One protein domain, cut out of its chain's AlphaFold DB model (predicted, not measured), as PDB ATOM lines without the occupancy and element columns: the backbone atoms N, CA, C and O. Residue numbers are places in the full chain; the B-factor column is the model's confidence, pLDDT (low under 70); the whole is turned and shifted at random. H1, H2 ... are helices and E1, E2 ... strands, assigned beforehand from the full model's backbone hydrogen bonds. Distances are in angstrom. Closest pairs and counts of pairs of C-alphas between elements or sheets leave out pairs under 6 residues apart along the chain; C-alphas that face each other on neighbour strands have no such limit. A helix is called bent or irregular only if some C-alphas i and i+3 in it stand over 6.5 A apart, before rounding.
ATOM      1  N   SER A  32     125.669  99.586 143.339       90.31
ATOM      2  CA  SER A  32     127.041  99.846 142.911       90.31
ATOM      3  C   SER A  32     127.019 100.615 141.595       90.31
ATOM      4  O   SER A  32     126.371 100.183 140.640       90.31
ATOM      5  N   VAL A  33     127.691 101.763 141.552       94.19
ATOM      6  CA  VAL A  33     127.752 102.643 140.374       94.19
ATOM      7  C   VAL A  33     129.192 103.043 140.071       94.19
ATOM      8  O   VAL A  33     130.031 103.097 140.967       94.19
ATOM      9  N   SER A  34     129.476 103.303 138.798       95.25
ATOM     10  CA  SER A  34     130.724 103.928 138.359       95.25
ATOM     11  C   SER A  34     130.412 105.363 137.976       95.25
ATOM     12  O   SER A  34     129.388 105.593 137.333       95.25
ATOM     13  N   SER A  35     131.261 106.308 138.362       96.88
ATOM     14  CA  SER A  35     131.037 107.721 138.072       96.88
ATOM     15  C   SER A  35     132.353 108.471 137.894       96.88
ATOM     16  O   SER A  35     133.413 107.976 138.276       96.88
ATOM     17  N   GLU A  36     132.265 109.665 137.322       96.62
ATOM     18  CA  GLU A  36     133.393 110.564 137.080       96.62
ATOM     19  C   GLU A  36     133.127 111.904 137.764       96.62
ATOM     20  O   GLU A  36     132.024 112.445 137.663       96.62
ATOM     21  N   ALA A  37     134.133 112.467 138.432       96.00
ATOM     22  CA  ALA A  37     134.013 113.765 139.089       96.00
ATOM     23  C   ALA A  37     135.338 114.528 139.134       96.00
ATOM     24  O   ALA A  37     136.413 113.982 138.887       96.00
ATOM     25  N   ASP A  38     135.264 115.810 139.477       93.75
ATOM     26  CA  ASP A  38     136.430 116.592 139.880       93.75
ATOM     27  C   ASP A  38     136.289 117.195 141.277       93.75
ATOM     28  O   ASP A  38     135.276 117.038 141.960       93.75
ATOM     29  N   SER A  39     137.337 117.873 141.734       91.00
ATOM     30  CA  SER A  39     137.353 118.496 143.054       91.00
ATOM     31  C   SER A  39     136.238 119.507 143.293       91.00
ATOM     32  O   SER A  39     135.840 119.661 144.446       91.00
ATOM     33  N   ASP A  40     135.676 120.136 142.257       91.00
ATOM     34  CA  ASP A  40     134.665 121.181 142.435       91.00
ATOM     35  C   ASP A  40     133.388 120.614 143.081       91.00
ATOM     36  O   ASP A  40     132.751 121.274 143.907       91.00
ATOM     37  N   VAL A  41     133.015 119.367 142.757       92.88
ATOM     38  CA  VAL A  41     131.835 118.728 143.367       92.88
ATOM     39  C   VAL A  41     132.103 118.230 144.786       92.88
ATOM     40  O   VAL A  41     131.196 118.235 145.618       92.88
ATOM     41  N   ILE A  42     133.342 117.844 145.096       91.62
ATOM     42  CA  ILE A  42     133.737 117.500 146.467       91.62
ATOM     43  C   ILE A  42     133.741 118.764 147.326       91.62
ATOM     44  O   ILE A  42     133.128 118.775 148.390       91.62
ATOM     45  N   ASP A  43     134.319 119.860 146.844       89.25
ATOM     46  CA  ASP A  43     134.300 121.135 147.559       89.25
ATOM     47  C   ASP A  43     132.859 121.643 147.758       89.25
ATOM     48  O   ASP A  43     132.539 122.177 148.820       89.25
ATOM     49  N   LEU A  44     131.953 121.400 146.799       90.75
ATOM     50  CA  LEU A  44     130.517 121.652 146.955       90.75
ATOM     51  C   LEU A  44     129.883 120.810 148.078       90.75
ATOM     52  O   LEU A  44     129.147 121.363 148.897       90.75
ATOM     53  N   LEU A  45     130.153 119.502 148.127       92.44
ATOM     54  CA  LEU A  45     129.613 118.592 149.150       92.44
ATOM     55  C   LEU A  45     130.163 118.881 150.553       92.44
ATOM     56  O   LEU A  45     129.473 118.647 151.544       92.44
ATOM     57  N   TYR A  46     131.389 119.397 150.642       90.19
ATOM     58  CA  TYR A  46     132.110 119.627 151.895       90.19
ATOM     59  C   TYR A  46     132.326 121.119 152.206       90.19
ATOM     60  O   TYR A  46     133.180 121.439 153.029       90.19
ATOM     61  N   LYS A  47     131.522 122.039 151.640       82.44
ATOM     62  CA  LYS A  47     131.647 123.515 151.785       82.44
ATOM     63  C   LYS A  47     131.911 124.019 153.215       82.44
ATOM     64  O   LYS A  47     132.472 125.097 153.389       82.44
ATOM     65  N   ARG A  48     131.443 123.295 154.239       75.00
ATOM     66  CA  ARG A  48     131.563 123.660 155.665       75.00
ATOM     67  C   ARG A  48     132.330 122.644 156.515       75.00
ATOM     68  O   ARG A  48     132.314 122.765 157.735       75.00
ATOM     69  N   SER A  49     132.975 121.658 155.895       77.56
ATOM     70  CA  SER A  49     133.783 120.656 156.591       77.56
ATOM     71  C   SER A  49     135.267 120.965 156.425       77.56
ATOM     72  O   SER A  49     135.724 121.257 155.323       77.56
ATOM     73  N   SER A  50     136.031 120.861 157.511       72.00
ATOM     74  CA  SER A  50     137.498 120.823 157.445       72.00
ATOM     75  C   SER A  50     138.025 119.468 156.973       72.00
ATOM     76  O   SER A  50     139.152 119.381 156.501       72.00
ATOM     77  N   GLU A  51     137.216 118.415 157.101       78.69
ATOM     78  CA  GLU A  51     137.544 117.051 156.694       78.69
ATOM     79  C   GLU A  51     136.746 116.735 155.429       78.69
ATOM     80  O   GLU A  51     135.548 116.435 155.484       78.69
ATOM     81  N   LYS A  52     137.400 116.891 154.277       85.75
ATOM     82  CA  LYS A  52     136.841 116.583 152.957       85.75
ATOM     83  C   LYS A  52     137.394 115.260 152.455       85.75
ATOM     84  O   LYS A  52     138.458 114.842 152.892       85.75
ATOM     85  N   LEU A  53     136.682 114.620 151.528       88.25
ATOM     86  CA  LEU A  53     137.199 113.442 150.835       88.25
ATOM     87  C   LEU A  53     138.522 113.800 150.140       88.25
ATOM     88  O   LEU A  53     138.528 114.581 149.189       88.25
ATOM     89  N   GLU A  54     139.617 113.222 150.622       87.50
ATOM     90  CA  GLU A  54     140.943 113.369 150.024       87.50
ATOM     91  C   GLU A  54     141.206 112.191 149.069       87.50
ATOM     92  O   GLU A  54     141.083 111.034 149.480       87.50
ATOM     93  N   PRO A  55     141.572 112.445 147.799       84.56
ATOM     94  CA  PRO A  55     141.837 111.378 146.828       84.56
ATOM     95  C   PRO A  55     143.136 110.610 147.117       84.56
ATOM     96  O   PRO A  55     143.309 109.471 146.672       84.56
ATOM     97  N   ILE A  56     144.045 111.233 147.872       83.56
ATOM     98  CA  ILE A  56     145.307 110.668 148.341       83.56
ATOM     99  C   ILE A  56     145.466 110.992 149.818       83.56
ATOM    100  O   ILE A  56     145.343 112.149 150.204       83.56
ATOM    101  N   ILE A  57     145.863 109.993 150.606       85.38
ATOM    102  CA  ILE A  57     146.377 110.199 151.961       85.38
ATOM    103  C   ILE A  57     147.860 109.837 151.964       85.38
ATOM    104  O   ILE A  57     148.227 108.662 151.988       85.38
ATOM    105  N   PHE A  58     148.715 110.865 151.941       78.62
ATOM    106  CA  PHE A  58     150.172 110.723 151.800       78.62
ATOM    107  C   PHE A  58     150.821 109.814 152.848       78.62
ATOM    108  O   PHE A  58     151.790 109.134 152.533       78.62
ATOM    109  N   GLU A  59     150.267 109.758 154.061       80.25
ATOM    110  CA  GLU A  59     150.739 108.874 155.135       80.25
ATOM    111  C   GLU A  59     150.731 107.392 154.731       80.25
ATOM    112  O   GLU A  59     151.629 106.638 155.103       80.25
ATOM    113  N   TYR A  60     149.746 106.981 153.932       82.75
ATOM    114  CA  TYR A  60     149.599 105.600 153.474       82.75
ATOM    115  C   TYR A  60     150.149 105.384 152.063       82.75
ATOM    116  O   TYR A  60     150.151 104.251 151.577       82.75
ATOM    117  N   LEU A  61     150.596 106.443 151.381       80.81
ATOM    118  CA  LEU A  61     151.034 106.373 149.993       80.81
ATOM    119  C   LEU A  61     152.468 105.845 149.897       80.81
ATOM    120  O   LEU A  61     153.382 106.309 150.572       80.81
ATOM    121  N   THR A  62     152.687 104.874 149.018       73.00
ATOM    122  CA  THR A  62     153.998 104.248 148.802       73.00
ATOM    123  C   THR A  62     154.192 103.869 147.335       73.00
ATOM    124  O   THR A  62     153.242 103.865 146.550       73.00
ATOM    125  N   ILE A  63     155.439 103.578 146.946       68.69
ATOM    126  CA  ILE A  63     155.843 103.265 145.568       68.69
ATOM    127  C   ILE A  63     156.287 101.805 145.448       68.69
ATOM    128  O   ILE A  63     157.161 101.337 146.176       68.69
ATOM    129  N   LYS A  64     155.666 101.054 144.530       62.97
ATOM    130  CA  LYS A  64     155.977  99.641 144.259       62.97
ATOM    131  C   LYS A  64     155.868  99.409 142.778       62.97
ATOM    132  O   LYS A  64     154.853  99.716 142.165       62.97
ATOM    133  N   ASN A  65     156.932  98.866 142.197       61.03
ATOM    134  CA  ASN A  65     157.024  98.627 140.758       61.03
ATOM    135  C   ASN A  65     156.697  99.875 139.915       61.03
ATOM    136  O   ASN A  65     156.161  99.734 138.823       61.03
ATOM    137  N   LYS A  66     157.052 101.075 140.407       55.34
ATOM    138  CA  LYS A  66     156.767 102.383 139.781       55.34
ATOM    139  C   LYS A  66     155.293 102.826 139.806       55.34
ATOM    140  O   LYS A  66     154.950 103.763 139.103       55.34
ATOM    141  N   TYR A  67     154.450 102.192 140.619       62.62
ATOM    142  CA  TYR A  67     153.070 102.619 140.853       62.62
ATOM    143  C   TYR A  67     152.916 103.175 142.264       62.62
ATOM    144  O   TYR A  67     153.514 102.640 143.205       62.62
ATOM    145  N   PHE A  68     152.093 104.211 142.402       72.44
ATOM    146  CA  PHE A  68     151.658 104.734 143.691       72.44
ATOM    147  C   PHE A  68     150.462 103.928 144.196       72.44
ATOM    148  O   PHE A  68     149.478 103.727 143.484       72.44
ATOM    149  N   TYR A  69     150.551 103.453 145.431       75.25
ATOM    150  CA  TYR A  69     149.504 102.662 146.063       75.25
ATOM    151  C   TYR A  69     149.386 103.052 147.526       75.25
ATOM    152  O   TYR A  69     150.383 103.312 148.198       75.25
ATOM    153  N   HIS A  70     148.155 103.074 148.019       84.62
ATOM    154  CA  HIS A  70     147.916 103.174 149.445       84.62
ATOM    155  C   HIS A  70     148.140 101.793 150.074       84.62
ATOM    156  O   HIS A  70     147.660 100.778 149.562       84.62
ATOM    157  N   SER A  71     148.893 101.727 151.167       84.00
ATOM    158  CA  SER A  71     149.130 100.493 151.921       84.00
ATOM    159  C   SER A  71     149.312 100.781 153.407       84.00
ATOM    160  O   SER A  71     149.381 101.937 153.807       84.00
ATOM    161  N   ASN A  72     149.398  99.725 154.220       82.88
ATOM    162  CA  ASN A  72     149.596  99.822 155.671       82.88
ATOM    163  C   ASN A  72     148.471 100.563 156.421       82.88
ATOM    164  O   ASN A  72     148.692 101.057 157.520       82.88
ATOM    165  N   PHE A  73     147.262 100.590 155.855       82.94
ATOM    166  CA  PHE A  73     146.039 100.994 156.545       82.94
ATOM    167  C   PHE A  73     145.282  99.747 157.034       82.94
ATOM    168  O   PHE A  73     145.338  98.695 156.397       82.94
ATOM    169  N   GLU A  74     144.594  99.834 158.176       83.25
ATOM    170  CA  GLU A  74     144.006  98.648 158.818       83.25
ATOM    171  C   GLU A  74     142.773  98.113 158.085       83.25
ATOM    172  O   GLU A  74     142.673  96.919 157.808       83.25
ATOM    173  N   THR A  75     141.806  98.994 157.814       84.00
ATOM    174  CA  THR A  75     140.493  98.598 157.276       84.00
ATOM    175  C   THR A  75     140.114  99.410 156.046       84.00
ATOM    176  O   THR A  75     139.667  98.849 155.054       84.00
ATOM    177  N   ASN A  76     140.297 100.726 156.107       89.50
ATOM    178  CA  ASN A  76     140.054 101.664 155.019       89.50
ATOM    179  C   ASN A  76     141.112 102.772 155.073       89.50
ATOM    180  O   ASN A  76     141.779 102.937 156.096       89.50
ATOM    181  N   ILE A  77     141.267 103.500 153.970       89.00
ATOM    182  CA  ILE A  77     142.189 104.634 153.873       89.00
ATOM    183  C   ILE A  77     141.664 105.796 154.725       89.00
ATOM    184  O   ILE A  77     142.430 106.424 155.448       89.00
ATOM    185  N   GLY A  78     140.354 106.060 154.672       90.62
ATOM    186  CA  GLY A  78     139.733 107.130 155.444       90.62
ATOM    187  C   GLY A  78     138.208 107.081 155.458       90.62
ATOM    188  O   GLY A  78     137.568 106.393 154.656       90.62
ATOM    189  N   VAL A  79     137.622 107.844 156.380       92.44
ATOM    190  CA  VAL A  79     136.175 107.968 156.571       92.44
ATOM    191  C   VAL A  79     135.811 109.446 156.603       92.44
ATOM    192  O   VAL A  79     136.303 110.183 157.450       92.44
ATOM    193  N   PHE A  80     134.927 109.862 155.700       93.31
ATOM    194  CA  PHE A  80     134.593 111.266 155.482       93.31
ATOM    195  C   PHE A  80     133.090 111.479 155.648       93.31
ATOM    196  O   PHE A  80     132.285 110.863 154.945       93.31
ATOM    197  N   LEU A  81     132.702 112.327 156.601       93.50
ATOM    198  CA  LEU A  81     131.305 112.644 156.893       93.50
ATOM    199  C   LEU A  81     130.890 113.939 156.189       93.50
ATOM    200  O   LEU A  81     131.471 114.998 156.425       93.50
ATOM    201  N   ILE A  82     129.822 113.878 155.400       93.50
ATOM    202  CA  ILE A  82     129.208 115.060 154.796       93.50
ATOM    203  C   ILE A  82     128.378 115.780 155.869       93.50
ATOM    204  O   ILE A  82     127.269 115.360 156.207       93.50
ATOM    205  N   GLN A  83     128.917 116.862 156.433       90.06
ATOM    206  CA  GLN A  83     128.266 117.610 157.522       90.06
ATOM    207  C   GLN A  83     127.167 118.575 157.047       90.06
ATOM    208  O   GLN A  83     126.215 118.821 157.784       90.06
ATOM    209  N   ASP A  84     127.290 119.128 155.839       87.06
ATOM    210  CA  ASP A  84     126.292 120.021 155.232       87.06
ATOM    211  C   ASP A  84     126.247 119.785 153.720       87.06
ATOM    212  O   ASP A  84     126.910 120.466 152.941       87.06
ATOM    213  N   GLY A  85     125.493 118.758 153.325       89.19
ATOM    214  CA  GLY A  85     125.460 118.231 151.961       89.19
ATOM    215  C   GLY A  85     124.290 118.736 151.123       89.19
ATOM    216  O   GLY A  85     123.813 118.006 150.254       89.19
ATOM    217  N   ARG A  86     123.752 119.925 151.416       91.88
ATOM    218  CA  ARG A  86     122.587 120.468 150.700       91.88
ATOM    219  C   ARG A  86     123.002 121.070 149.368       91.88
ATOM    220  O   ARG A  86     123.827 121.979 149.324       91.88
ATOM    221  N   ILE A  87     122.374 120.610 148.289       91.62
ATOM    222  CA  ILE A  87     122.642 121.091 146.931       91.62
ATOM    223  C   ILE A  87     121.413 121.820 146.397       91.62
ATOM    224  O   ILE A  87     120.360 121.212 146.183       91.62
ATOM    225  N   SER A  88     121.552 123.128 146.164       91.00
ATOM    226  CA  SER A  88     120.514 123.945 145.526       91.00
ATOM    227  C   SER A  88     120.372 123.635 144.033       91.00
ATOM    228  O   SER A  88     121.301 123.137 143.397       91.00
ATOM    229  N   GLU A  89     119.227 123.973 143.434       89.06
ATOM    230  CA  GLU A  89     119.049 123.857 141.978       89.06
ATOM    231  C   GLU A  89     120.053 124.718 141.205       89.06
ATOM    232  O   GLU A  89     120.568 124.294 140.169       89.06
ATOM    233  N   SER A  90     120.370 125.907 141.723       90.25
ATOM    234  CA  SER A  90     121.403 126.772 141.157       90.25
ATOM    235  C   SER A  90     122.795 126.152 141.232       90.25
ATOM    236  O   SER A  90     123.497 126.176 140.225       90.25
ATOM    237  N   ASP A  91     123.181 125.574 142.379       91.94
ATOM    238  CA  ASP A  91     124.478 124.898 142.517       91.94
ATOM    239  C   ASP A  91     124.555 123.719 141.539       91.94
ATOM    240  O   ASP A  91     125.523 123.599 140.796       91.94
ATOM    241  N   PHE A  92     123.506 122.893 141.476       91.00
ATOM    242  CA  PHE A  92     123.462 121.729 140.593       91.00
ATOM    243  C   PHE A  92     123.594 122.113 139.113       91.00
ATOM    244  O   PHE A  92     124.392 121.520 138.396       91.00
ATOM    245  N   LYS A  93     122.863 123.137 138.650       90.62
ATOM    246  CA  LYS A  93     122.930 123.602 137.251       90.62
ATOM    247  C   LYS A  93     124.248 124.292 136.893       90.62
ATOM    248  O   LYS A  93     124.576 124.354 135.711       90.62
ATOM    249  N   ALA A  94     124.965 124.836 137.875       92.81
ATOM    250  CA  ALA A  94     126.269 125.459 137.661       92.81
ATOM    251  C   ALA A  94     127.394 124.429 137.464       92.81
ATOM    252  O   ALA A  94     128.433 124.765 136.898       92.81
ATOM    253  N   LEU A  95     127.191 123.181 137.902       92.88
ATOM    254  CA  LEU A  95     128.139 122.092 137.689       92.88
ATOM    255  C   LEU A  95     128.204 121.682 136.214       92.88
ATOM    256  O   LEU A  95     127.221 121.752 135.478       92.88
ATOM    257  N   ASN A  96     129.358 121.164 135.802       94.69
ATOM    258  CA  ASN A  96     129.501 120.476 134.523       94.69
ATOM    259  C   ASN A  96     128.720 119.137 134.507       94.69
ATOM    260  O   ASN A  96     128.311 118.617 135.548       94.69
ATOM    261  N   ASN A  97     128.530 118.555 133.318       94.88
ATOM    262  CA  ASN A  97     127.722 117.338 133.152       94.88
ATOM    263  C   ASN A  97     128.240 116.142 133.969       94.88
ATOM    264  O   ASN A  97     127.429 115.405 134.525       94.88
ATOM    265  N   LYS A  98     129.567 115.948 134.064       95.31
ATOM    266  CA  LYS A  98     130.144 114.834 134.836       95.31
ATOM    267  C   LYS A  98     129.834 114.973 136.331       95.31
ATOM    268  O   LYS A  98     129.334 114.038 136.941       95.31
ATOM    269  N   ASN A  99     129.967 116.174 136.894       96.50
ATOM    270  CA  ASN A  99     129.680 116.428 138.303       96.50
ATOM    271  C   ASN A  99     128.177 116.340 138.610       96.50
ATOM    272  O   ASN A  99     127.794 115.837 139.665       96.50
ATOM    273  N   GLN A 100     127.306 116.771 137.690       95.06
ATOM    274  CA  GLN A 100     125.856 116.557 137.816       95.06
ATOM    275  C   GLN A 100     125.498 115.063 137.824       95.06
ATOM    276  O   GLN A 100     124.648 114.626 138.612       95.06
ATOM    277  N   GLN A 101     126.158 114.275 136.970       96.06
ATOM    278  CA  GLN A 101     125.995 112.825 136.928       96.06
ATOM    279  C   GLN A 101     126.474 112.186 138.236       96.06
ATOM    280  O   GLN A 101     125.721 111.419 138.829       96.06
ATOM    281  N   PHE A 102     127.639 112.586 138.751       96.94
ATOM    282  CA  PHE A 102     128.140 112.123 140.045       96.94
ATOM    283  C   PHE A 102     127.168 112.393 141.196       96.94
ATOM    284  O   PHE A 102     126.881 111.484 141.971       96.94
ATOM    285  N   ILE A 103     126.593 113.596 141.294       96.31
ATOM    286  CA  ILE A 103     125.569 113.893 142.310       96.31
ATOM    287  C   ILE A 103     124.350 112.972 142.168       96.31
ATOM    288  O   ILE A 103     123.811 112.491 143.167       96.31
ATOM    289  N   SER A 104     123.927 112.690 140.936       94.56
ATOM    290  CA  SER A 104     122.795 111.798 140.665       94.56
ATOM    291  C   SER A 104     123.109 110.339 141.029       94.56
ATOM    292  O   SER A 104     122.277 109.650 141.625       94.56
ATOM    293  N   ASP A 105     124.323 109.878 140.732       96.31
ATOM    294  CA  ASP A 105     124.821 108.548 141.088       96.31
ATOM    295  C   ASP A 105     124.984 108.395 142.602       96.31
ATOM    296  O   ASP A 105     124.584 107.373 143.168       96.31
ATOM    297  N   LEU A 106     125.484 109.433 143.278       96.19
ATOM    298  CA  LEU A 106     125.563 109.499 144.732       96.19
ATOM    299  C   LEU A 106     124.173 109.442 145.359       96.19
ATOM    300  O   LEU A 106     123.972 108.662 146.288       96.19
ATOM    301  N   ALA A 107     123.194 110.187 144.841       94.56
ATOM    302  CA  ALA A 107     121.808 110.126 145.310       94.56
ATOM    303  C   ALA A 107     121.224 108.716 145.166       94.56
ATOM    304  O   ALA A 107     120.660 108.168 146.116       94.56
ATOM    305  N   LYS A 108     121.448 108.077 144.015       93.56
ATOM    306  CA  LYS A 108     121.020 106.700 143.761       93.56
ATOM    307  C   LYS A 108     121.675 105.704 144.725       93.56
ATOM    308  O   LYS A 108     120.973 104.886 145.311       93.56
ATOM    309  N   ALA A 109     122.992 105.770 144.914       94.25
ATOM    310  CA  ALA A 109     123.733 104.832 145.762       94.25
ATOM    311  C   ALA A 109     123.548 105.091 147.273       94.25
ATOM    312  O   ALA A 109     123.718 104.192 148.097       94.25
ATOM    313  N   SER A 110     123.160 106.306 147.659       93.50
ATOM    314  CA  SER A 110     122.811 106.663 149.042       93.50
ATOM    315  C   SER A 110     121.323 106.507 149.370       93.50
ATOM    316  O   SER A 110     120.938 106.636 150.532       93.50
ATOM    317  N   ASN A 111     120.484 106.208 148.372       91.06
ATOM    318  CA  ASN A 111     119.022 106.253 148.461       91.06
ATOM    319  C   ASN A 111     118.462 107.627 148.888       91.06
ATOM    320  O   ASN A 111     117.367 107.703 149.456       91.06
ATOM    321  N   VAL A 112     119.178 108.716 148.599       90.88
ATOM    322  CA  VAL A 112     118.660 110.078 148.761       90.88
ATOM    323  C   VAL A 112     117.700 110.369 147.617       90.88
ATOM    324  O   VAL A 112     118.027 110.231 146.439       90.88
ATOM    325  N   LYS A 113     116.480 110.771 147.966       86.75
ATOM    326  CA  LYS A 113     115.475 111.173 146.983       86.75
ATOM    327  C   LYS A 113     115.604 112.666 146.694       86.75
ATOM    328  O   LYS A 113     115.918 113.413 147.620       86.75
ATOM    329  N   PRO A 114     115.295 113.108 145.463       80.94
ATOM    330  CA  PRO A 114     115.162 114.521 145.184       80.94
ATOM    331  C   PRO A 114     114.124 115.137 146.123       80.94
ATOM    332  O   PRO A 114     112.976 114.681 146.181       80.94
ATOM    333  N   VAL A 115     114.525 116.159 146.862       76.25
ATOM    334  CA  VAL A 115     113.617 116.982 147.647       76.25
ATOM    335  C   VAL A 115     113.091 118.017 146.665       76.25
ATOM    336  O   VAL A 115     113.829 118.859 146.179       76.25
ATOM    337  N   ASN A 116     111.835 117.895 146.249       62.53
ATOM    338  CA  ASN A 116     111.259 118.802 145.254       62.53
ATOM    339  C   ASN A 116     110.826 120.118 145.938       62.53
ATOM    340  O   ASN A 116     109.659 120.505 145.893       62.53
ATOM    341  N   GLU A 117     111.753 120.752 146.661       59.47
ATOM    342  CA  GLU A 117     111.561 122.001 147.399       59.47
ATOM    343  C   GLU A 117     112.318 123.144 146.712       59.47
ATOM    344  O   GLU A 117     113.376 122.951 146.122       59.47
ATOM    345  N   ALA A 118     111.802 124.371 146.827       59.78
ATOM    346  CA  ALA A 118     112.364 125.549 146.156       59.78
ATOM    347  C   ALA A 118     113.804 125.914 146.590       59.78
ATOM    348  O   ALA A 118     114.413 126.792 145.983       59.78
ATOM    349  N   ALA A 119     114.336 125.289 147.647       63.72
ATOM    350  CA  ALA A 119     115.628 125.632 148.235       63.72
ATOM    351  C   ALA A 119     116.757 124.627 147.916       63.72
ATOM    352  O   ALA A 119     117.910 125.043 147.808       63.72
ATOM    353  N   TYR A 120     116.464 123.330 147.761       74.25
ATOM    354  CA  TYR A 120     117.469 122.279 147.536       74.25
ATOM    355  C   TYR A 120     116.872 121.077 146.803       74.25
ATOM    356  O   TYR A 120     115.742 120.702 147.080       74.25
ATOM    357  N   ILE A 121     117.645 120.482 145.882       85.31
ATOM    358  CA  ILE A 121     117.264 119.274 145.127       85.31
ATOM    359  C   ILE A 121     117.706 118.017 145.873       85.31
ATOM    360  O   ILE A 121     116.990 117.023 145.872       85.31
ATOM    361  N   TYR A 122     118.865 118.041 146.530       92.31
ATOM    362  CA  TYR A 122     119.386 116.905 147.290       92.31
ATOM    363  C   TYR A 122     119.921 117.369 148.645       92.31
ATOM    364  O   TYR A 122     120.460 118.472 148.755       92.31
ATOM    365  N   ASP A 123     119.791 116.514 149.659       92.62
ATOM    366  CA  ASP A 123     120.421 116.694 150.969       92.62
ATOM    367  C   ASP A 123     121.220 115.435 151.319       92.62
ATOM    368  O   ASP A 123     120.650 114.377 151.598       92.62
ATOM    369  N   PHE A 124     122.547 115.553 151.263       94.19
ATOM    370  CA  PHE A 124     123.484 114.483 151.604       94.19
ATOM    371  C   PHE A 124     123.997 114.563 153.049       94.19
ATOM    372  O   PHE A 124     124.932 113.853 153.417       94.19
ATOM    373  N   THR A 125     123.421 115.434 153.877       92.12
ATOM    374  CA  THR A 125     123.855 115.616 155.265       92.12
ATOM    375  C   THR A 125     123.773 114.305 156.050       92.12
ATOM    376  O   THR A 125     122.740 113.639 156.074       92.12
ATOM    377  N   GLY A 126     124.865 113.944 156.722       91.38
ATOM    378  CA  GLY A 126     124.969 112.718 157.516       91.38
ATOM    379  C   GLY A 126     125.380 111.476 156.722       91.38
ATOM    380  O   GLY A 126     125.520 110.405 157.315       91.38
ATOM    381  N   ILE A 127     125.593 111.594 155.408       95.06
ATOM    382  CA  ILE A 127     126.174 110.513 154.613       95.06
ATOM    383  C   ILE A 127     127.669 110.430 154.873       95.06
ATOM    384  O   ILE A 127     128.387 111.429 154.846       95.06
ATOM    385  N   THR A 128     128.131 109.202 155.070       95.44
ATOM    386  CA  THR A 128     129.538 108.873 155.248       95.44
ATOM    387  C   THR A 128     130.071 108.197 153.993       95.44
ATOM    388  O   THR A 128     129.501 107.206 153.526       95.44
ATOM    389  N   LEU A 129     131.188 108.706 153.480       96.25
ATOM    390  CA  LEU A 129     131.982 108.084 152.427       96.25
ATOM    391  C   LEU A 129     133.207 107.424 153.060       96.25
ATOM    392  O   LEU A 129     134.067 108.095 153.627       96.25
ATOM    393  N   THR A 130     133.292 106.103 152.972       95.31
ATOM    394  CA  THR A 130     134.478 105.345 153.375       95.31
ATOM    395  C   THR A 130     135.327 105.076 152.142       95.31
ATOM    396  O   THR A 130     134.868 104.400 151.220       95.31
ATOM    397  N   LEU A 131     136.553 105.595 152.126       94.69
ATOM    398  CA  LEU A 131     137.534 105.330 151.081       94.69
ATOM    399  C   LEU A 131     138.199 103.980 151.354       94.69
ATOM    400  O   LEU A 131     139.119 103.874 152.160       94.69
ATOM    401  N   GLU A 132     137.704 102.937 150.698       92.88
ATOM    402  CA  GLU A 132     138.192 101.565 150.864       92.88
ATOM    403  C   GLU A 132     139.556 101.386 150.189       92.88
ATOM    404  O   GLU A 132     140.433 100.696 150.705       92.88
ATOM    405  N   ASN A 133     139.728 101.999 149.013       88.38
ATOM    406  CA  ASN A 133     140.978 101.980 148.261       88.38
ATOM    407  C   ASN A 133     141.063 103.180 147.300       88.38
ATOM    408  O   ASN A 133     140.033 103.705 146.878       88.38
ATOM    409  N   SER A 134     142.274 103.580 146.920       88.50
ATOM    410  CA  SER A 134     142.533 104.615 145.916       88.50
ATOM    411  C   SER A 134     143.751 104.226 145.084       88.50
ATOM    412  O   SER A 134     144.845 104.014 145.622       88.50
ATOM    413  N   PHE A 135     143.538 104.113 143.774       85.69
ATOM    414  CA  PHE A 135     144.575 103.872 142.780       85.69
ATOM    415  C   PHE A 135     144.961 105.202 142.150       85.69
ATOM    416  O   PHE A 135     144.133 105.842 141.508       85.69
ATOM    417  N   VAL A 136     146.209 105.612 142.342       81.88
ATOM    418  CA  VAL A 136     146.735 106.859 141.784       81.88
ATOM    419  C   VAL A 136     147.233 106.580 140.372       81.88
ATOM    420  O   VAL A 136     148.165 105.797 140.182       81.88
ATOM    421  N   GLU A 137     146.590 107.204 139.390       77.38
ATOM    422  CA  GLU A 137     146.977 107.117 137.983       77.38
ATOM    423  C   GLU A 137     148.035 108.165 137.656       77.38
ATOM    424  O   GLU A 137     149.071 107.848 137.084       77.38
ATOM    425  N   ASP A 138     147.791 109.408 138.066       75.25
ATOM    426  CA  ASP A 138     148.688 110.522 137.796       75.25
ATOM    427  C   ASP A 138     148.842 111.379 139.047       75.25
ATOM    428  O   ASP A 138     147.877 111.590 139.790       75.25
ATOM    429  N   LEU A 139     150.059 111.851 139.290       73.62
ATOM    430  CA  LEU A 139     150.386 112.699 140.428       73.62
ATOM    431  C   LEU A 139     151.414 113.738 139.995       73.62
ATOM    432  O   LEU A 139     152.558 113.427 139.657       73.62
ATOM    433  N   PHE A 140     150.993 114.991 140.033       70.81
ATOM    434  CA  PHE A 140     151.781 116.135 139.629       70.81
ATOM    435  C   PHE A 140     151.900 117.119 140.784       70.81
ATOM    436  O   PHE A 140     150.910 117.467 141.429       70.81
ATOM    437  N   PHE A 141     153.118 117.595 141.018       67.88
ATOM    438  CA  PHE A 141     153.391 118.645 141.985       67.88
ATOM    439  C   PHE A 141     153.942 119.868 141.253       67.88
ATOM    440  O   PHE A 141     154.967 119.786 140.567       67.88
ATOM    441  N   ASN A 142     153.273 121.002 141.432       64.94
ATOM    442  CA  ASN A 142     153.721 122.306 140.971       64.94
ATOM    443  C   ASN A 142     154.186 123.136 142.171       64.94
ATOM    444  O   ASN A 142     153.402 123.461 143.068       64.94
ATOM    445  N   PHE A 143     155.470 123.474 142.167       58.75
ATOM    446  CA  PHE A 143     156.092 124.339 143.156       58.75
ATOM    447  C   PHE A 143     156.402 125.660 142.455       58.75
ATOM    448  O   PHE A 143     157.437 125.816 141.814       58.75
ATOM    449  N   GLU A 144     155.473 126.608 142.521       55.84
ATOM    450  CA  GLU A 144     155.764 127.964 142.057       55.84
ATOM    451  C   GLU A 144     156.685 128.650 143.074       55.84
ATOM    452  O   GLU A 144     156.386 128.631 144.268       55.84
ATOM    453  N   ASP A 145     157.766 129.282 142.593       49.31
ATOM    454  CA  ASP A 145     158.890 129.851 143.370       49.31
ATOM    455  C   ASP A 145     158.491 130.825 144.514       49.31
ATOM    456  O   ASP A 145     159.325 131.176 145.349       49.31
ATOM    457  N   GLU A 146     157.227 131.257 144.592       45.84
ATOM    458  CA  GLU A 146     156.706 132.194 145.604       45.84
ATOM    459  C   GLU A 146     155.641 131.597 146.549       45.84
ATOM    460  O   GLU A 146     155.207 132.271 147.489       45.84
ATOM    461  N   LYS A 147     155.202 130.346 146.345       50.12
ATOM    462  CA  LYS A 147     154.172 129.702 147.180       50.12
ATOM    463  C   LYS A 147     154.806 128.755 148.200       50.12
ATOM    464  O   LYS A 147     155.579 127.869 147.860       50.12
ATOM    465  N   LEU A 148     154.426 128.913 149.471       51.22
ATOM    466  CA  LEU A 148     154.847 128.029 150.573       51.22
ATOM    467  C   LEU A 148     154.225 126.623 150.494       51.22
ATOM    468  O   LEU A 148     154.684 125.710 151.182       51.22
ATOM    469  N   GLU A 149     153.174 126.451 149.689       59.72
ATOM    470  CA  GLU A 149     152.428 125.201 149.570       59.72
ATOM    471  C   GLU A 149     152.463 124.692 148.122       59.72
ATOM    472  O   GLU A 149     152.068 125.435 147.217       59.72
ATOM    473  N   PRO A 150     152.915 123.445 147.884       61.06
ATOM    474  CA  PRO A 150     152.862 122.856 146.556       61.06
ATOM    475  C   PRO A 150     151.417 122.689 146.105       61.06
ATOM    476  O   PRO A 150     150.572 122.177 146.843       61.06
ATOM    477  N   GLN A 151     151.145 123.068 144.861       66.88
ATOM    478  CA  GLN A 151     149.912 122.667 144.201       66.88
ATOM    479  C   GLN A 151     150.055 121.208 143.789       66.88
ATOM    480  O   GLN A 151     151.038 120.832 143.149       66.88
ATOM    481  N   VAL A 152     149.083 120.382 144.165       70.88
ATOM    482  CA  VAL A 152     149.098 118.956 143.849       70.88
ATOM    483  C   VAL A 152     147.914 118.656 142.958       70.88
ATOM    484  O   VAL A 152     146.767 118.811 143.371       70.88
ATOM    485  N   GLN A 153     148.204 118.204 141.745       77.25
ATOM    486  CA  GLN A 153     147.200 117.657 140.854       77.25
ATOM    487  C   GLN A 153     147.283 116.139 140.888       77.25
ATOM    488  O   GLN A 153     148.363 115.562 140.787       77.25
ATOM    489  N   VAL A 154     146.143 115.482 141.026       81.75
ATOM    490  CA  VAL A 154     146.041 114.033 141.026       81.75
ATOM    491  C   VAL A 154     144.917 113.576 140.110       81.75
ATOM    492  O   VAL A 154     143.847 114.192 140.052       81.75
ATOM    493  N   LYS A 155     145.155 112.445 139.451       85.19
ATOM    494  CA  LYS A 155     144.120 111.597 138.872       85.19
ATOM    495  C   LYS A 155     144.094 110.255 139.601       85.19
ATOM    496  O   LYS A 155     145.124 109.589 139.709       85.19
ATOM    497  N   THR A 156     142.933 109.864 140.116       89.44
ATOM    498  CA  THR A 156     142.755 108.636 140.906       89.44
ATOM    499  C   THR A 156     141.476 107.906 140.555       89.44
ATOM    500  O   THR A 156     140.448 108.539 140.336       89.44
ATOM    501  N   VAL A 157     141.501 106.582 140.677       92.38
ATOM    502  CA  VAL A 157     140.294 105.759 140.773       92.38
ATOM    503  C   VAL A 157     140.079 105.359 142.232       92.38
ATOM    504  O   VAL A 157     140.856 104.590 142.804       92.38
ATOM    505  N   MET A 158     139.015 105.874 142.844       94.06
ATOM    506  CA  MET A 158     138.653 105.631 144.241       94.06
ATOM    507  C   MET A 158     137.524 104.609 144.368       94.06
ATOM    508  O   MET A 158     136.498 104.702 143.696       94.06
ATOM    509  N   ALA A 159     137.673 103.667 145.296       94.88
ATOM    510  CA  ALA A 159     136.610 102.762 145.712       94.88
ATOM    511  C   ALA A 159     135.961 103.293 146.998       94.88
ATOM    512  O   ALA A 159     136.574 103.276 148.068       94.88
ATOM    513  N   LEU A 160     134.715 103.749 146.892       96.62
ATOM    514  CA  LEU A 160     133.960 104.350 147.985       96.62
ATOM    515  C   LEU A 160     132.822 103.431 148.431       96.62
ATOM    516  O   LEU A 160     132.014 102.986 147.614       96.62
ATOM    517  N   THR A 161     132.704 103.207 149.737       96.50
ATOM    518  CA  THR A 161     131.482 102.677 150.357       96.50
ATOM    519  C   THR A 161     130.672 103.834 150.926       96.50
ATOM    520  O   THR A 161     131.202 104.676 151.648       96.50
ATOM    521  N   ILE A 162     129.374 103.857 150.637       96.94
ATOM    522  CA  ILE A 162     128.440 104.862 151.143       96.94
ATOM    523  C   ILE A 162     127.645 104.266 152.298       96.94
ATOM    524  O   ILE A 162     127.070 103.177 152.176       96.94
ATOM    525  N   SER A 163     127.580 105.004 153.401       95.50
ATOM    526  CA  SER A 163     126.740 104.667 154.547       95.50
ATOM    527  C   SER A 163     125.860 105.843 154.950       95.50
ATOM    528  O   SER A 163     126.277 106.998 154.883       95.50
ATOM    529  N   ASN A 164     124.650 105.538 155.407       91.56
ATOM    530  CA  ASN A 164     123.767 106.487 156.075       91.56
ATOM    531  C   ASN A 164     123.616 106.044 157.535       91.56
ATOM    532  O   ASN A 164     123.013 105.003 157.829       91.56
ATOM    533  N   GLY A 165     124.245 106.787 158.447       87.31
ATOM    534  CA  GLY A 165     124.462 106.331 159.815       87.31
ATOM    535  C   GLY A 165     125.268 105.026 159.839       87.31
ATOM    536  O   GLY A 165     126.362 104.948 159.290       87.31
ATOM    537  N   TRP A 166     124.717 103.984 160.464       84.62
ATOM    538  CA  TRP A 166     125.367 102.671 160.581       84.62
ATOM    539  C   TRP A 166     125.076 101.723 159.406       84.62
ATOM    540  O   TRP A 166     125.718 100.676 159.297       84.62
ATOM    541  N   LYS A 167     124.108 102.046 158.533       90.38
ATOM    542  CA  LYS A 167     123.706 101.169 157.425       90.38
ATOM    543  C   LYS A 167     124.493 101.511 156.159       90.38
ATOM    544  O   LYS A 167     124.425 102.638 155.672       90.38
ATOM    545  N   LYS A 168     125.165 100.511 155.579       93.88
ATOM    546  CA  LYS A 168     125.736 100.600 154.225       93.88
ATOM    547  C   LYS A 168     124.602 100.663 153.201       93.88
ATOM    548  O   LYS A 168     123.697  99.830 153.247       93.88
ATOM    549  N   THR A 169     124.639 101.638 152.300       94.25
ATOM    550  CA  THR A 169     123.569 101.873 151.311       94.25
ATOM    551  C   THR A 169     124.014 101.608 149.879       94.25
ATOM    552  O   THR A 169     123.194 101.195 149.062       94.25
ATOM    553  N   GLY A 170     125.301 101.787 149.577       95.69
ATOM    554  CA  GLY A 170     125.815 101.592 148.228       95.69
ATOM    555  C   GLY A 170     127.328 101.715 148.135       95.69
ATOM    556  O   GLY A 170     128.025 101.867 149.141       95.69
ATOM    557  N   LYS A 171     127.833 101.623 146.908       96.38
ATOM    558  CA  LYS A 171     129.247 101.753 146.559       96.38
ATOM    559  C   LYS A 171     129.409 102.574 145.284       96.38
ATOM    560  O   LYS A 171     128.586 102.468 144.374       96.38
ATOM    561  N   ILE A 172     130.486 103.347 145.209       97.25
ATOM    562  CA  ILE A 172     130.880 104.087 144.008       97.25
ATOM    563  C   ILE A 172     132.319 103.731 143.658       97.25
ATOM    564  O   ILE A 172     133.196 103.796 144.516       97.25
ATOM    565  N   LEU A 173     132.555 103.380 142.397       96.62
ATOM    566  CA  LEU A 173     133.880 103.460 141.796       96.62
ATOM    567  C   LEU A 173     133.991 104.824 141.109       96.62
ATOM    568  O   LEU A 173     133.247 105.100 140.168       96.62
ATOM    569  N   LEU A 174     134.847 105.695 141.630       96.81
ATOM    570  CA  LEU A 174     134.935 107.094 141.226       96.81
ATOM    571  C   LEU A 174     136.255 107.352 140.497       96.81
ATOM    572  O   LEU A 174     137.305 107.284 141.130       96.81
ATOM    573  N   ASP A 175     136.201 107.673 139.205       96.19
ATOM    574  CA  ASP A 175     137.331 108.299 138.504       96.19
ATOM    575  C   ASP A 175     137.317 109.796 138.840       96.19
ATOM    576  O   ASP A 175     136.340 110.511 138.593       96.19
ATOM    577  N   PHE A 176     138.366 110.243 139.518       94.00
ATOM    578  CA  PHE A 176     138.452 111.555 140.129       94.00
ATOM    579  C   PHE A 176     139.707 112.283 139.680       94.00
ATOM    580  O   PHE A 176     140.812 111.742 139.744       94.00
ATOM    581  N   MET A 177     139.537 113.551 139.322       91.25
ATOM    582  CA  MET A 177     140.637 114.437 138.969       91.25
ATOM    583  C   MET A 177     140.529 115.755 139.731       91.25
ATOM    584  O   MET A 177     139.491 116.411 139.718       91.25
ATOM    585  N   THR A 178     141.607 116.191 140.367       87.69
ATOM    586  CA  THR A 178     141.650 117.535 140.960       87.69
ATOM    587  C   THR A 178     141.773 118.609 139.886       87.69
ATOM    588  O   THR A 178     142.519 118.436 138.921       87.69
ATOM    589  N   THR A 179     141.102 119.742 140.078       83.06
ATOM    590  CA  THR A 179     141.287 120.938 139.248       83.06
ATOM    591  C   THR A 179     142.582 121.670 139.617       83.06
ATOM    592  O   THR A 179     143.168 121.436 140.675       83.06
ATOM    593  N   ASP A 180     143.043 122.570 138.743       65.00
ATOM    594  CA  ASP A 180     144.367 123.210 138.835       65.00
ATOM    595  C   ASP A 180     144.632 123.984 140.144       65.00
ATOM    596  O   ASP A 180     145.778 124.289 140.463       65.00
ATOM    597  N   ASN A 181     143.588 124.288 140.918       60.31
ATOM    598  CA  ASN A 181     143.665 125.062 142.159       60.31
ATOM    599  C   ASN A 181     143.459 124.221 143.431       60.31
ATOM    600  O   ASN A 181     143.228 124.788 144.500       60.31
ATOM    601  N   TYR A 182     143.501 122.890 143.340       63.84
ATOM    602  CA  TYR A 182     143.265 122.035 144.498       63.84
ATOM    603  C   TYR A 182     144.511 121.904 145.381       63.84
ATOM    604  O   TYR A 182     145.572 121.457 144.946       63.84
ATOM    605  N   TYR A 183     144.359 122.253 146.658       63.34
ATOM    606  CA  TYR A 183     145.370 122.025 147.686       63.34
ATOM    607  C   TYR A 183     144.984 120.768 148.461       63.34
ATOM    608  O   TYR A 183     143.940 120.708 149.117       63.34
ATOM    609  N   LEU A 184     145.806 119.737 148.285       60.06
ATOM    610  CA  LEU A 184     145.494 118.348 148.620       60.06
ATOM    611  C   LEU A 184     145.965 117.974 150.034       60.06
ATOM    612  O   LEU A 184     145.459 117.025 150.614       60.06
ATOM    613  N   ALA A 185     146.911 118.722 150.609       57.28
ATOM    614  CA  ALA A 185     147.406 118.495 151.961       57.28
ATOM    615  C   ALA A 185     148.148 119.724 152.501       57.28
ATOM    616  O   ALA A 185     148.616 120.568 151.739       57.28
ATOM    617  N   SER A 186     148.334 119.777 153.824       59.78
ATOM    618  CA  SER A 186     149.323 120.666 154.441       59.78
ATOM    619  C   SER A 186     150.700 120.402 153.830       59.78
ATOM    620  O   SER A 186     151.122 119.240 153.780       59.78
TER     621      SER A 186
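AT A GLANCE: This is residues 32 to 186 of the 285 residues of an uncharacterized protein of Spiroplasma sabaudiense Ar-1343 (UniProt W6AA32). One large, twisted sheet of five strands, E1, E7, E6, E5 and E4, makes a long bent wall, with helix H3 packed along one face of it, over E7 and the edge strand E1. The small hairpin E2 and E3 sits near the bend of E5 at one end of the domain, the loop of residues 111 to 126 makes the opposite end, and of the two short helices H1 follows directly on E1 and H2 comes just before H3 in the chain, each of them near H3. The printed part has 155 residues, with three named helices and seven named strands in the order E1 H1 E2 E3 E4 H2 H3 E5 E6 E7. The large sheet is mixed, E2 and E3 are antiparallel, and the class is mixed, helices and strands. The whole is compact, with a radius of gyration of the C-alphas of 15.8 A and spans of 48 by 37 by 25 A.

IN THESE COORDINATES: In the large sheet, E1 is residues 32 to 38, 19.4 A long, beginning at C-alpha 32 at (127.041, 99.846, 142.911). E7 is residues 167 to 177, 28.3 A long, ending at C-alpha 177 at (140.637, 114.437, 138.969). E6 is residues 151 to 164, 33.0 A long, and E5 is residues 127 to 142, 32.9 A long. E4 is residues 78 to 81. H3, the longest helix, is residues 97 to 110, 19.8 A long, beginning at C-alpha 97 at (127.722, 117.338, 133.152). H1 is residues 39 to 45 and H2 residues 89 to 94. E2 is residues 61 to 64 and E3 residues 67 to 70.

HOW THE PARTS SIT: The edge strands of the large sheet are E1 and E4. E1 and E7 are parallel, with N 35 and O 173 within hydrogen-bond range at 2.9 A. E5, E6 and E7 form a meander, each strand the antiparallel neighbour of the one before, and E5 and E6, like E6 and E7, are a hairpin. N 158 and O 174 are 2.8 A apart between E6 and E7, and N 159 and O 133 are 2.8 A apart between E6 and E5. E5 and E4 are antiparallel, with N 129 and O 80 at 2.8 A. E5 bends by 87 degrees at residue 137, E6 by 78 degrees at residue 155 and E7 by 54 degrees at residue 170. H3 is on one face of this sheet, in two layers, helix over sheet, at a height over the sheet of 7.4 A. It lies over E7 and only just over E1, on which 3 of its C-alphas fall, and it runs along the strands, at 2 degrees to E7 on the local plane. The closest C-alphas of H3 and E7 are those of Ala 109 and Gly 170, 4.6 A apart. H1 only grazes the sheet. H1 and H3 are close but not clearly touching, with the C-alphas of Val 41 and Asn 99 closest at 6.0 A. H2 is not on the sheet; it and H3 are close but not clearly touching, with the C-alphas of Phe 92 and Gln 100 closest at 6.3 A. E2 and E3 are a hairpin, with N 62 and O 69 at 2.9 A; the closest C-alphas of E3 and E5 are those of Phe 68 and Val 136, 5.7 A apart. Residues 86 to 87 pair with residues 122 to 123, antiparallel. In H1, H2 and H3 every O i to N i+4 pair is within hydrogen-bond range.

THE WHOLE: The two C-alphas farthest apart are those of Asn 65 and Ala 118, at 52.4 A. The printed part has no cut. The links from H1 to E2 and from H3 to E5 are long, with 15 and 16 residues. The mean pLDDT of the printed part is 84.0; residues 63 to 67, 116 to 119, 141 to 151 and 180 to 186 are under 70.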